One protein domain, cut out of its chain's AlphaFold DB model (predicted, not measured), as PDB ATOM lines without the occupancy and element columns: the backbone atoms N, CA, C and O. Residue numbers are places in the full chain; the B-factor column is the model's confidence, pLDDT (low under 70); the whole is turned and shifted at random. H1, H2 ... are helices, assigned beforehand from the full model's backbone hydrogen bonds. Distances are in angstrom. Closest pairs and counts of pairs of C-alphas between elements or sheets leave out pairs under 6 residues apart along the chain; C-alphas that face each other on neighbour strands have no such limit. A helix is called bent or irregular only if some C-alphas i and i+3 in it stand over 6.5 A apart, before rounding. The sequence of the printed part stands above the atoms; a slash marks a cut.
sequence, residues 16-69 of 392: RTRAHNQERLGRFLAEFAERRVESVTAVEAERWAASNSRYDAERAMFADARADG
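This is residues 16 to 69 of the 392 residues of the protein "Nucleotidyltransferase domain-containing protein" of Thermoleophilaceae bacterium (UniProt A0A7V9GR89). A long, kinked helix, H1, crosses the beginning of H3 at a right angle, and the shorter H2 stands near H3, joined to it by a tight turn. The printed part has 54 residues, with three named helices in the order H1, H2, H3 and no named strand: all helix. It is compact, with a radius of gyration of the C-alphas of 10.9 A and spans of 30 by 28 by 18 A.

Start at H1, residues 16 to 32, which has a kink of 47 degrees near residue 26 and is only just irregular: C-alphas 24 and 27 are 6.7 A apart. With residues 21 to 28 alone it touches residues 57 to 58 of H3, residues 56 to 67; the closest C-alphas, of Asn 21 and Ala 57, are 5.2 A apart. Their lines are about perpendicular, at 90 degrees. H2, residues 42 to 51, is near H3, with 5 pairs of C-alphas within 10 A, and only just apart from H1, at 8.3 A. Every O i to N i+4 pair is within hydrogen-bond range in H2 and H3, and 10 of 13 in H1.

Find C-alpha 16 at (102.133, 162.681, 143.495); H1 runs 23.5 A from there to C-alpha 32. H2 covers 14.2 A, and H3 16.4 A, ending at C-alpha 67, (93.612, 143.186, 143.335).

The farthest C-alphas, of Arg 16 and Val 43, are 30.4 A apart. The printed part has no cut and no long link. Look for pLDDT under 70 at residues 16 to 17, 20 and 53 to 54.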
ATOM      1  N   ARG A  16     102.252 162.069 142.164       58.91
ATOM      2  CA  ARG A  16     102.133 162.681 143.495       58.91
ATOM      3  C   ARG A  16     101.496 161.746 144.517       58.91
ATOM      4  O   ARG A  16     101.972 161.666 145.640       58.91
ATOM      5  N   THR A  17     100.416 161.058 144.149       63.16
ATOM      6  CA  THR A  17      99.766 160.079 145.032       63.16
ATOM      7  C   THR A  17     100.730 158.946 145.378       63.16
ATOM      8  O   THR A  17     100.761 158.516 146.524       63.16
ATOM      9  N   ARG A  18     101.551 158.505 144.416       71.00
ATOM     10  CA  ARG A  18     102.591 157.495 144.644       71.00
ATOM     11  C   ARG A  18     103.673 157.988 145.604       71.00
ATOM     12  O   ARG A  18     103.896 157.329 146.609       71.00
ATOM     13  N   ALA A  19     104.261 159.159 145.350       70.31
ATOM     14  CA  ALA A  19     105.280 159.744 146.229       70.31
ATOM     15  C   ALA A  19     104.754 159.960 147.660       70.31
ATOM     16  O   ALA A  19     105.404 159.593 148.633       70.31
ATOM     17  N   HIS A  20     103.530 160.477 147.785       69.81
ATOM     18  CA  HIS A  20     102.866 160.713 149.069       69.81
ATOM     19  C   HIS A  20     102.551 159.416 149.829       69.81
ATOM     20  O   HIS A  20     102.684 159.359 151.049       69.81
ATOM     21  N   ASN A  21     102.133 158.361 149.122       75.88
ATOM     22  CA  ASN A  21     101.920 157.049 149.732       75.88
ATOM     23  C   ASN A  21     103.248 156.406 150.146       75.88
ATOM     24  O   ASN A  21     103.310 155.824 151.219       75.88
ATOM     25  N   GLN A  22     104.302 156.542 149.339       75.62
ATOM     26  CA  GLN A  22     105.630 156.010 149.643       75.62
ATOM     27  C   GLN A  22     106.222 156.648 150.906       75.62
ATOM     28  O   GLN A  22     106.690 155.930 151.782       75.62
ATOM     29  N   GLU A  23     106.137 157.977 151.036       77.12
ATOM     30  CA  GLU A  23     106.550 158.693 152.250       77.12
ATOM     31  C   GLU A  23     105.805 158.166 153.487       77.12
ATOM     32  O   GLU A  23     106.411 157.849 154.508       77.12
ATOM     33  N   ARG A  24     104.480 158.011 153.381       78.56
ATOM     34  CA  ARG A  24     103.630 157.563 154.494       78.56
ATOM     35  C   ARG A  24     103.819 156.100 154.869       78.56
ATOM     36  O   ARG A  24     103.714 155.768 156.043       78.56
ATOM     37  N   LEU A  25     104.124 155.248 153.893       85.12
ATOM     38  CA  LEU A  25     104.429 153.840 154.128       85.12
ATOM     39  C   LEU A  25     105.782 153.642 154.811       85.12
ATOM     40  O   LEU A  25     106.006 152.564 155.342       85.12
ATOM     41  N   GLY A  26     106.665 154.646 154.851       83.94
ATOM     42  CA  GLY A  26     108.003 154.504 155.430       83.94
ATOM     43  C   GLY A  26     107.994 153.941 156.855       83.94
ATOM     44  O   GLY A  26     108.763 153.034 157.159       83.94
ATOM     45  N   ARG A  27     107.071 154.406 157.711       84.62
ATOM     46  CA  ARG A  27     106.942 153.895 159.085       84.62
ATOM     47  C   ARG A  27     106.457 152.444 159.112       84.62
ATOM     48  O   ARG A  27     106.988 151.653 159.877       84.62
ATOM     49  N   PHE A  28     105.466 152.109 158.285       88.62
ATOM     50  CA  PHE A  28     104.924 150.749 158.185       88.62
ATOM     51  C   PHE A  28     105.980 149.774 157.666       88.62
ATOM     52  O   PHE A  28     106.206 148.716 158.243       88.62
ATOM     53  N   LEU A  29     106.691 150.157 156.611       87.94
ATOM     54  CA  LEU A  29     107.751 149.346 156.032       87.94
ATOM     55  C   LEU A  29     108.921 149.161 157.004       87.94
ATOM     56  O   LEU A  29     109.501 148.086 157.024       87.94
ATOM     57  N   ALA A  30     109.221 150.129 157.874       86.31
ATOM     58  CA  ALA A  30     110.249 149.946 158.902       86.31
ATOM     59  C   ALA A  30     109.955 148.775 159.865       86.31
ATOM     60  O   ALA A  30     110.891 148.192 160.404       86.31
ATOM     61  N   GLU A  31     108.683 148.420 160.074       86.75
ATOM     62  CA  GLU A  31     108.274 147.319 160.959       86.75
ATOM     63  C   GLU A  31     107.930 146.028 160.193       86.75
ATOM     64  O   GLU A  31     108.160 144.929 160.693       86.75
ATOM     65  N   PHE A  32     107.416 146.139 158.962       88.19
ATOM     66  CA  PHE A  32     106.854 145.005 158.217       88.19
ATOM     67  C   PHE A  32     107.596 144.646 156.914       88.19
ATOM     68  O   PHE A  32     107.198 143.679 156.269       88.19
ATOM     69  N   ALA A  33     108.654 145.364 156.503       86.38
ATOM     70  CA  ALA A  33     109.296 145.160 155.190       86.38
ATOM     71  C   ALA A  33     109.864 143.749 154.964       86.38
ATOM     72  O   ALA A  33     109.781 143.239 153.851       86.38
ATOM     73  N   GLU A  34     110.398 143.105 156.004       88.62
ATOM     74  CA  GLU A  34     111.001 141.763 155.903       88.62
ATOM     75  C   GLU A  34     109.962 140.628 155.885       88.62
ATOM     76  O   GLU A  34     110.298 139.444 155.841       88.62
ATOM     77  N   ARG A  35     108.670 140.965 155.949       88.19
ATOM     78  CA  ARG A  35     107.582 139.991 156.015       88.19
ATOM     79  C   ARG A  35     106.881 139.857 154.674       88.19
ATOM     80  O   ARG A  35     106.725 140.806 153.912       88.19
ATOM     81  N   ARG A  36     106.354 138.658 154.418       88.62
ATOM     82  CA  ARG A  36     105.440 138.435 153.290       88.62
ATOM     83  C   ARG A  36     104.170 139.251 153.512       88.62
ATOM     84  O   ARG A  36     103.613 139.217 154.610       88.62
ATOM     85  N   VAL A  37     103.684 139.925 152.471       87.50
ATOM     86  CA  VAL A  37     102.496 140.795 152.554       87.50
ATOM     87  C   VAL A  37     101.260 140.053 153.082       87.50
ATOM     88  O   VAL A  37     100.529 140.584 153.908       87.50
ATOM     89  N   GLU A  38     101.080 138.786 152.703       90.12
ATOM     90  CA  GLU A  38      99.988 137.915 153.168       90.12
ATOM     91  C   GLU A  38     100.063 137.535 154.652       90.12
ATOM     92  O   GLU A  38      99.067 137.106 155.227       90.12
ATOM     93  N   SER A  39     101.230 137.690 155.285       90.81
ATOM     94  CA  SER A  39     101.425 137.344 156.696       90.81
ATOM     95  C   SER A  39     100.943 138.426 157.661       90.81
ATOM     96  O   SER A  39     100.964 138.199 158.869       90.81
ATOM     97  N   VAL A  40     100.562 139.604 157.156       90.62
ATOM     98  CA  VAL A  40     100.052 140.703 157.980       90.62
ATOM     99  C   VAL A  40      98.587 140.440 158.308       90.62
ATOM    100  O   VAL A  40      97.726 140.408 157.429       90.62
ATOM    101  N   THR A  41      98.307 140.244 159.590       89.19
ATOM    102  CA  THR A  41      96.976 139.876 160.085       89.19
ATOM    103  C   THR A  41      96.093 141.095 160.361       89.19
ATOM    104  O   THR A  41      96.578 142.210 160.556       89.19
ATOM    105  N   ALA A  42      94.776 140.880 160.447       84.62
ATOM    106  CA  ALA A  42      93.827 141.921 160.854       84.62
ATOM    107  C   ALA A  42      94.130 142.471 162.262       84.62
ATOM    108  O   ALA A  42      94.063 143.675 162.476       84.62
ATOM    109  N   VAL A  43      94.558 141.613 163.198       85.00
ATOM    110  CA  VAL A  43      94.922 142.015 164.569       85.00
ATOM    111  C   VAL A  43      96.144 142.939 164.580       85.00
ATOM    112  O   VAL A  43      96.201 143.905 165.340       85.00
ATOM    113  N   GLU A  44      97.139 142.666 163.737       88.31
ATOM    114  CA  GLU A  44      98.309 143.541 163.591       88.31
ATOM    115  C   GLU A  44      97.936 144.867 162.931       88.31
ATOM    116  O   GLU A  44      98.395 145.916 163.377       88.31
ATOM    117  N   ALA A  45      97.056 144.839 161.928       87.50
ATOM    118  CA  ALA A  45      96.528 146.049 161.311       87.50
ATOM    119  C   ALA A  45      95.716 146.901 162.303       87.50
ATOM    120  O   ALA A  45      95.868 148.122 162.318       87.50
ATOM    121  N   GLU A  46      94.926 146.287 163.186       84.44
ATOM    122  CA  GLU A  46      94.227 146.969 164.284       84.44
ATOM    123  C   GLU A  46      95.206 147.621 165.266       84.44
ATOM    124  O   GLU A  46      95.068 148.805 165.578       84.44
ATOM    125  N   ARG A  47      96.237 146.892 165.718       86.00
ATOM    126  CA  ARG A  47      97.278 147.438 166.611       86.00
ATOM    127  C   ARG A  47      98.055 148.578 165.960       86.00
ATOM    128  O   ARG A  47      98.319 149.599 166.605       86.00
ATOM    129  N   TRP A  48      98.388 148.425 164.678       87.00
ATOM    130  CA  TRP A  48      99.022 149.469 163.885       87.00
ATOM    131  C   TRP A  48      98.140 150.711 163.825       87.00
ATOM    132  O   TRP A  48      98.601 151.813 164.120       87.00
ATOM    133  N   ALA A  49      96.864 150.539 163.490       84.19
ATOM    134  CA  ALA A  49      95.916 151.629 163.328       84.19
ATOM    135  C   ALA A  49      95.565 152.312 164.665       84.19
ATOM    136  O   ALA A  49      95.358 153.523 164.695       84.19
ATOM    137  N   ALA A  50      95.594 151.589 165.788       80.12
ATOM    138  CA  ALA A  50      95.478 152.176 167.125       80.12
ATOM    139  C   ALA A  50      96.664 153.103 167.464       80.12
ATOM    140  O   ALA A  50      96.496 154.117 168.142       80.12
ATOM    141  N   SER A  51      97.857 152.782 166.956       80.06
ATOM    142  CA  SER A  51      99.092 153.550 167.187       80.06
ATOM    143  C   SER A  51      99.351 154.632 166.127       80.06
ATOM    144  O   SER A  51     100.218 155.493 166.308       80.06
ATOM    145  N   ASN A  52      98.605 154.612 165.018       78.12
ATOM    146  CA  ASN A  52      98.785 155.500 163.874       78.12
ATOM    147  C   ASN A  52      97.444 156.118 163.456       78.12
ATOM    148  O   ASN A  52      96.579 155.464 162.885       78.12
ATOM    149  N   SER A  53      97.299 157.428 163.668       61.09
ATOM    150  CA  SER A  53      96.051 158.169 163.422       61.09
ATOM    151  C   SER A  53      95.591 158.212 161.955       61.09
ATOM    152  O   SER A  53      94.470 158.641 161.676       61.09
ATOM    153  N   ARG A  54      96.438 157.800 161.002       69.50
ATOM    154  CA  ARG A  54      96.122 157.684 159.572       69.50
ATOM    155  C   ARG A  54      96.820 156.457 158.991       69.50
ATOM    156  O   ARG A  54      98.039 156.384 159.071       69.50
ATOM    157  N   TYR A  55      96.054 155.572 158.357       82.81
ATOM    158  CA  TYR A  55      96.536 154.336 157.720       82.81
ATOM    159  C   TYR A  55      96.032 154.189 156.263       82.81
ATOM    160  O   TYR A  55      95.852 153.095 155.726       82.81
ATOM    161  N   ASP A  56      95.719 155.313 155.603       80.69
ATOM    162  CA  ASP A  56      95.167 155.321 154.239       80.69
ATOM    163  C   ASP A  56      96.128 154.732 153.198       80.69
ATOM    164  O   ASP A  56      95.675 154.172 152.197       80.69
ATOM    165  N   ALA A  57      97.439 154.881 153.416       83.81
ATOM    166  CA  ALA A  57      98.459 154.410 152.487       83.81
ATOM    167  C   ALA A  57      98.606 152.883 152.566       83.81
ATOM    168  O   ALA A  57      98.638 152.222 151.533       83.81
ATOM    169  N   GLU A  58      98.580 152.330 153.775       90.44
ATOM    170  CA  GLU A  58      98.552 150.902 154.087       90.44
ATOM    171  C   GLU A  58      97.280 150.277 153.519       90.44
ATOM    172  O   GLU A  58      97.338 149.322 152.747       90.44
ATOM    173  N   ARG A  59      96.117 150.886 153.782       88.06
ATOM    174  CA  ARG A  59      94.842 150.436 153.216       88.06
ATOM    175  C   ARG A  59      94.857 150.415 151.689       88.06
ATOM    176  O   ARG A  59      94.334 149.470 151.102       88.06
ATOM    177  N   ALA A  60      95.434 151.434 151.048       84.56
ATOM    178  CA  ALA A  60      95.580 151.479 149.595       84.56
ATOM    179  C   ALA A  60      96.558 150.412 149.077       84.56
ATOM    180  O   ALA A  60      96.246 149.756 148.088       84.56
ATOM    181  N   MET A  61      97.686 150.204 149.761       89.44
ATOM    182  CA  MET A  61      98.678 149.177 149.433       89.44
ATOM    183  C   MET A  61      98.073 147.770 149.494       89.44
ATOM    184  O   MET A  61      98.203 147.005 148.545       89.44
ATOM    185  N   PHE A  62      97.343 147.436 150.561       91.12
ATOM    186  CA  PHE A  62      96.680 146.134 150.687       91.12
ATOM    187  C   PHE A  62      95.468 145.975 149.761       91.12
ATOM    188  O   PHE A  62      95.095 144.854 149.421       91.12
ATOM    189  N   ALA A  63      94.848 147.076 149.324       86.50
ATOM    190  CA  ALA A  63      93.831 147.026 148.277       86.50
ATOM    191  C   ALA A  63      94.444 146.661 146.916       86.50
ATOM    192  O   ALA A  63      93.850 145.855 146.203       86.50
ATOM    193  N   ASP A  64      95.627 147.198 146.596       86.12
ATOM    194  CA  ASP A  64      96.385 146.808 145.400       86.12
ATOM    195  C   ASP A  64      96.840 145.347 145.501       86.12
ATOM    196  O   ASP A  64      96.545 144.555 144.615       86.12
ATOM    197  N   ALA A  65      97.434 144.949 146.632       87.94
ATOM    198  CA  ALA A  65      97.872 143.570 146.855       87.94
ATOM    199  C   ALA A  65      96.725 142.557 146.708       87.94
ATOM    200  O   ALA A  65      96.921 141.468 146.177       87.94
ATOM    201  N   ARG A  66      95.507 142.909 147.143       89.81
ATOM    202  CA  ARG A  66      94.321 142.068 146.938       89.81
ATOM    203  C   ARG A  66      93.913 142.005 145.467       89.81
ATOM    204  O   ARG A  66      93.539 140.937 144.997       89.81
ATOM    205  N   ALA A  67      93.939 143.136 144.761       82.94
ATOM    206  CA  ALA A  67      93.612 143.186 143.335       82.94
ATOM    207  C   ALA A  67      94.591 142.345 142.497       82.94
ATOM    208  O   ALA A  67      94.165 141.673 141.563       82.94
ATOM    209  N   ASP A  68      95.860 142.318 142.904       86.38
ATOM    210  CA  ASP A  68      96.922 141.518 142.289       86.38
ATOM    211  C   ASP A  68      96.940 140.055 142.784       86.38
ATOM    212  O   ASP A  68      97.802 139.271 142.394       86.38
ATOM    213  N   GLY A  69      96.003 139.664 143.660       87.00
ATOM    214  CA  GLY A  69      95.886 138.301 144.189       87.00
ATOM    215  C   GLY A  69      96.972 137.897 145.195       87.00
ATOM    216  O   GLY A  69      97.065 136.725 145.549       87.00
TER     217      GLY A  69